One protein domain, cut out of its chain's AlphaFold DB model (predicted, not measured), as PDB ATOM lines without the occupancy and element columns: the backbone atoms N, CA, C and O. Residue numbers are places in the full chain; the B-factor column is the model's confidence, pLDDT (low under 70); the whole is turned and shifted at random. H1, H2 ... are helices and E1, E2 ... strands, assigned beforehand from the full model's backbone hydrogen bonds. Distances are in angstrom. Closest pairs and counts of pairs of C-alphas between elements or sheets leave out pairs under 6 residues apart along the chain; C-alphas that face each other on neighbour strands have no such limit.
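What this domain is: This is residues 741 to 785 of the 785 residues of the protein "Chemotaxis protein CheW" of Betaproteobacteria bacterium (UniProt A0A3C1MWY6). With little regular structure, the model is a small body with a long tail: a looping stretch, residues 741 to 754, leads into a hairpin of E1 and E2, then comes the short H1, and residues 775 to 785 stick out and make much of the length. The 45 printed residues, 17 of them in named elements, are of mixed class, in the order E1, E2, H1, with an antiparallel sheet. The whole is extended, with a radius of gyration of the C-alphas of 15.4 A, spanning 53 by 25 by 15 A.

How they stand to each other: E1, residues 755 to 761, and E2, residues 764 to 769, form an antiparallel hairpin at 151 degrees. C-alphas 758 and 767 face each other at 4.3 A. N 756 and O 768 are within hydrogen-bond range at 2.9 A, as are N 768 and O 757 at 2.8 A. H1, residues 771 to 774, is apart from E1; it is too short for an O i to N i+4 pair, and its one O i to N i+3 pair is within range.

Where its parts are: E1 begins at C-alpha 755 (237.762, 225.330, 189.652) and measures 17.1 A, E2 15.9 A and H1 5.3 A, ending at C-alpha 774 (226.256, 226.802, 190.786).

The domain as a whole: The C-alphas farthest apart, Asp 763 and Lys 785, are 53.7 A apart. The printed part has no cut, and both links are tight. The pLDDT is under 70 at residues 742 to 743, 773 and 776 to 785.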
ATOM      1  N   GLU A 741     237.289 207.986 192.047       74.94
ATOM      2  CA  GLU A 741     237.536 208.326 193.448       74.94
ATOM      3  C   GLU A 741     237.973 209.781 193.596       74.94
ATOM      4  O   GLU A 741     238.626 210.335 192.710       74.94
ATOM      5  N   GLY A 742     237.670 210.380 194.749       67.69
ATOM      6  CA  GLY A 742     238.208 211.678 195.138       67.69
ATOM      7  C   GLY A 742     239.718 211.607 195.364       67.69
ATOM      8  O   GLY A 742     240.174 211.579 196.502       67.69
ATOM      9  N   GLN A 743     240.497 211.564 194.286       66.31
ATOM     10  CA  GLN A 743     241.949 211.678 194.337       66.31
ATOM     11  C   GLN A 743     242.365 213.082 194.795       66.31
ATOM     12  O   GLN A 743     241.594 214.043 194.725       66.31
ATOM     13  N   ALA A 744     243.614 213.213 195.248       70.50
ATOM     14  CA  ALA A 744     244.183 214.498 195.632       70.50
ATOM     15  C   ALA A 744     244.156 215.479 194.444       70.50
ATOM     16  O   ALA A 744     244.977 215.400 193.531       70.50
ATOM     17  N   VAL A 745     243.201 216.414 194.461       80.81
ATOM     18  CA  VAL A 745     243.073 217.453 193.436       80.81
ATOM     19  C   VAL A 745     244.269 218.394 193.537       80.81
ATOM     20  O   VAL A 745     244.452 219.090 194.541       80.81
ATOM     21  N   ILE A 746     245.077 218.450 192.483       82.62
ATOM     22  CA  ILE A 746     246.220 219.357 192.422       82.62
ATOM     23  C   ILE A 746     245.684 220.754 192.108       82.62
ATOM     24  O   ILE A 746     245.132 220.999 191.033       82.62
ATOM     25  N   ARG A 747     245.833 221.689 193.051       80.62
ATOM     26  CA  ARG A 747     245.363 223.070 192.870       80.62
ATOM     27  C   ARG A 747     246.230 223.817 191.865       80.62
ATOM     28  O   ARG A 747     247.455 223.760 191.928       80.62
ATOM     29  N   ILE A 748     245.584 224.586 190.993       78.19
ATOM     30  CA  ILE A 748     246.255 225.461 190.028       78.19
ATOM     31  C   ILE A 748     246.169 226.906 190.544       78.19
ATOM     32  O   ILE A 748     245.060 227.424 190.707       78.19
ATOM     33  N   PRO A 749     247.304 227.574 190.815       76.75
ATOM     34  CA  PRO A 749     247.306 228.974 191.224       76.75
ATOM     35  C   PRO A 749     246.656 229.878 190.164       76.75
ATOM     36  O   PRO A 749     246.955 229.758 188.980       76.75
ATOM     37  N   GLY A 750     245.796 230.807 190.593       80.62
ATOM     38  CA  GLY A 750     245.184 231.818 189.716       80.62
ATOM     39  C   GLY A 750     243.885 231.403 189.014       80.62
ATOM     40  O   GLY A 750     243.361 232.191 188.230       80.62
ATOM     41  N   MET A 751     243.346 230.213 189.291       82.38
ATOM     42  CA  MET A 751     242.055 229.780 188.744       82.38
ATOM     43  C   MET A 751     240.852 230.345 189.527       82.38
ATOM     44  O   MET A 751     240.976 230.634 190.721       82.38
ATOM     45  N   PRO A 752     239.676 230.498 188.882       79.69
ATOM     46  CA  PRO A 752     238.439 230.896 189.555       79.69
ATOM     47  C   PRO A 752     238.043 229.935 190.687       79.69
ATOM     48  O   PRO A 752     238.315 228.741 190.607       79.69
ATOM     49  N   ALA A 753     237.331 230.430 191.708       77.00
ATOM     50  CA  ALA A 753     236.972 229.658 192.910       77.00
ATOM     51  C   ALA A 753     236.166 228.370 192.640       77.00
ATOM     52  O   ALA A 753     236.231 227.427 193.426       77.00
ATOM     53  N   TRP A 754     235.442 228.323 191.521       81.81
ATOM     54  CA  TRP A 754     234.662 227.169 191.070       81.81
ATOM     55  C   TRP A 754     235.499 226.098 190.345       81.81
ATOM     56  O   TRP A 754     234.974 225.055 189.966       81.81
ATOM     57  N   VAL A 755     236.805 226.318 190.165       85.94
ATOM     58  CA  VAL A 755     237.762 225.330 189.652       85.94
ATOM     59  C   VAL A 755     238.643 224.873 190.811       85.94
ATOM     60  O   VAL A 755     239.464 225.635 191.323       85.94
ATOM     61  N   ARG A 756     238.500 223.616 191.243       82.44
ATOM     62  CA  ARG A 756     239.286 223.069 192.367       82.44
ATOM     63  C   ARG A 756     240.698 222.676 191.944       82.44
ATOM     64  O   ARG A 756     241.600 222.696 192.779       82.44
ATOM     65  N   GLY A 757     240.897 222.355 190.667       86.50
ATOM     66  CA  GLY A 757     242.190 221.970 190.110       86.50
ATOM     67  C   GLY A 757     242.047 220.887 189.051       86.50
ATOM     68  O   GLY A 757     241.068 220.880 188.310       86.50
ATOM     69  N   TRP A 758     243.017 219.981 188.988       86.19
ATOM     70  CA  TRP A 758     243.004 218.832 188.083       86.19
ATOM     71  C   TRP A 758     243.315 217.530 188.823       86.19
ATOM     72  O   TRP A 758     243.956 217.537 189.877       86.19
ATOM     73  N   VAL A 759     242.832 216.428 188.258       88.25
ATOM     74  CA  VAL A 759     243.096 215.048 188.674       88.25
ATOM     75  C   VAL A 759     243.657 214.291 187.473       88.25
ATOM     76  O   VAL A 759     243.254 214.541 186.336       88.25
ATOM     77  N   MET A 760     244.607 213.393 187.727       82.75
ATOM     78  CA  MET A 760     245.137 212.485 186.713       82.75
ATOM     79  C   MET A 760     244.324 211.198 186.716       82.75
ATOM     80  O   MET A 760     244.274 210.503 187.724       82.75
ATOM     81  N   HIS A 761     243.717 210.861 185.584       81.50
ATOM     82  CA  HIS A 761     242.969 209.618 185.427       81.50
ATOM     83  C   HIS A 761     243.219 209.045 184.034       81.50
ATOM     84  O   HIS A 761     243.117 209.774 183.051       81.50
ATOM     85  N   ASN A 762     243.596 207.765 183.947       78.31
ATOM     86  CA  ASN A 762     243.971 207.092 182.692       78.31
ATOM     87  C   ASN A 762     244.975 207.894 181.832       78.31
ATOM     88  O   ASN A 762     244.761 208.100 180.638       78.31
ATOM     89  N   ASP A 763     246.048 208.396 182.456       81.19
ATOM     90  CA  ASP A 763     247.076 209.254 181.839       81.19
ATOM     91  C   ASP A 763     246.553 210.570 181.223       81.19
ATOM     92  O   ASP A 763     247.255 211.239 180.462       81.19
ATOM     93  N   GLN A 764     245.336 210.990 181.587       84.44
ATOM     94  CA  GLN A 764     244.732 212.247 181.156       84.44
ATOM     95  C   GLN A 764     244.497 213.208 182.322       84.44
ATOM     96  O   GLN A 764     244.089 212.835 183.420       84.44
ATOM     97  N   ALA A 765     244.741 214.486 182.040       85.19
ATOM     98  CA  ALA A 765     244.499 215.606 182.934       85.19
ATOM     99  C   ALA A 765     243.021 216.025 182.885       85.19
ATOM    100  O   ALA A 765     242.590 216.635 181.905       85.19
ATOM    101  N   ILE A 766     242.254 215.750 183.942       87.19
ATOM    102  CA  ILE A 766     240.834 216.118 184.030       87.19
ATOM    103  C   ILE A 766     240.672 217.300 184.987       87.19
ATOM    104  O   ILE A 766     241.066 217.222 186.150       87.19
ATOM    105  N   MET A 767     240.083 218.407 184.520       87.56
ATOM    106  CA  MET A 767     239.731 219.535 185.392       87.56
ATOM    107  C   MET A 767     238.560 219.182 186.311       87.56
ATOM    108  O   MET A 767     237.544 218.658 185.863       87.56
ATOM    109  N   VAL A 768     238.684 219.553 187.585       87.44
ATOM    110  CA  VAL A 768     237.661 219.354 188.612       87.44
ATOM    111  C   VAL A 768     236.982 220.682 188.922       87.44
ATOM    112  O   VAL A 768     237.623 221.636 189.376       87.44
ATOM    113  N   PHE A 769     235.670 220.723 188.714       86.44
ATOM    114  CA  PHE A 769     234.823 221.872 189.015       86.44
ATOM    115  C   PHE A 769     234.048 221.650 190.317       86.44
ATOM    116  O   PHE A 769     233.562 220.551 190.574       86.44
ATOM    117  N   ASP A 770     233.929 222.693 191.136       82.50
ATOM    118  CA  ASP A 770     233.057 222.701 192.310       82.50
ATOM    119  C   ASP A 770     231.660 223.158 191.889       82.50
ATOM    120  O   ASP A 770     231.444 224.321 191.544       82.50
ATOM    121  N   LEU A 771     230.712 222.226 191.882       79.31
ATOM    122  CA  LEU A 771     229.339 222.509 191.475       79.31
ATOM    123  C   LEU A 771     228.516 223.173 192.584       79.31
ATOM    124  O   LEU A 771     227.463 223.731 192.284       79.31
ATOM    125  N   SER A 772     228.995 223.182 193.836       74.19
ATOM    126  CA  SER A 772     228.257 223.776 194.960       74.19
ATOM    127  C   SER A 772     227.960 225.264 194.748       74.19
ATOM    128  O   SER A 772     226.890 225.733 195.115       74.19
ATOM    129  N   SER A 773     228.849 225.993 194.065       68.81
ATOM    130  CA  SER A 773     228.660 227.414 193.749       68.81
ATOM    131  C   SER A 773     227.640 227.696 192.640       68.81
ATOM    132  O   SER A 773     227.296 228.854 192.418       68.81
ATOM    133  N   PHE A 774     227.197 226.672 191.906       74.12
ATOM    134  CA  PHE A 774     226.256 226.802 190.786       74.12
ATOM    135  C   PHE A 774     224.877 226.216 191.082       74.12
ATOM    136  O   PHE A 774     223.958 226.376 190.277       74.12
ATOM    137  N   LEU A 775     224.734 225.529 192.214       74.88
ATOM    138  CA  LEU A 775     223.487 224.921 192.642       74.88
ATOM    139  C   LEU A 775     222.768 225.866 193.612       74.88
ATOM    140  O   LEU A 775     223.426 226.566 194.383       74.88
ATOM    141  N   PRO A 776     221.430 225.948 193.555       64.38
ATOM    142  CA  PRO A 776     220.673 226.785 194.476       64.38
ATOM    143  C   PRO A 776     220.943 226.326 195.914       64.38
ATOM    144  O   PRO A 776     220.802 225.142 196.205       64.38
ATOM    145  N   GLU A 777     221.336 227.246 196.805       56.19
ATOM    146  CA  GLU A 777     221.519 226.936 198.227       56.19
ATOM    147  C   GLU A 777     220.229 226.309 198.773       56.19
ATOM    148  O   GLU A 777     219.177 226.957 198.805       56.19
ATOM    149  N   SER A 778     220.294 225.047 199.202       47.25
ATOM    150  CA  SER A 778     219.236 224.458 200.009       47.25
ATOM    151  C   SER A 778     219.148 225.268 201.296       47.25
ATOM    152  O   SER A 778     220.070 225.336 202.109       47.25
ATOM    153  N   SER A 779     218.029 225.974 201.427       39.53
ATOM    154  CA  SER A 779     217.661 226.768 202.586       39.53
ATOM    155  C   SER A 779     218.017 226.032 203.874       39.53
ATOM    156  O   SER A 779     217.479 224.957 204.142       39.53
ATOM    157  N   GLN A 780     218.909 226.648 204.654       37.38
ATOM    158  CA  GLN A 780     219.213 226.279 206.028       37.38
ATOM    159  C   GLN A 780     217.925 225.880 206.746       37.38
ATOM    160  O   GLN A 780     216.963 226.651 206.809       37.38
ATOM    161  N   THR A 781     217.931 224.667 207.289       33.75
ATOM    162  CA  THR A 781     216.994 224.207 208.305       33.75
ATOM    163  C   THR A 781     216.719 225.342 209.284       33.75
ATOM    164  O   THR A 781     217.621 225.865 209.943       33.75
ATOM    165  N   SER A 782     215.454 225.758 209.352       30.64
ATOM    166  CA  SER A 782     215.005 226.703 210.358       30.64
ATOM    167  C   SER A 782     215.384 226.139 211.722       30.64
ATOM    168  O   SER A 782     214.837 225.118 212.145       30.64
ATOM    169  N   LYS A 783     216.300 226.809 212.420       34.78
ATOM    170  CA  LYS A 783     216.394 226.711 213.873       34.78
ATOM    171  C   LYS A 783     215.014 227.072 214.424       34.78
ATOM    172  O   LYS A 783     214.647 228.249 214.434       34.78
ATOM    173  N   SER A 784     214.224 226.070 214.805       33.03
ATOM    174  CA  SER A 784     213.054 226.296 215.644       33.03
ATOM    175  C   SER A 784     213.553 226.824 216.985       33.03
ATOM    176  O   SER A 784     214.469 226.251 217.576       33.03
ATOM    177  N   LYS A 785     212.989 227.963 217.382       34.00
ATOM    178  CA  LYS A 785     213.137 228.569 218.706       34.00
ATOM    179  C   LYS A 785     212.727 227.627 219.826       34.00
ATOM    180  O   LYS A 785     211.806 226.817 219.579       34.00
TER     181      LYS A 785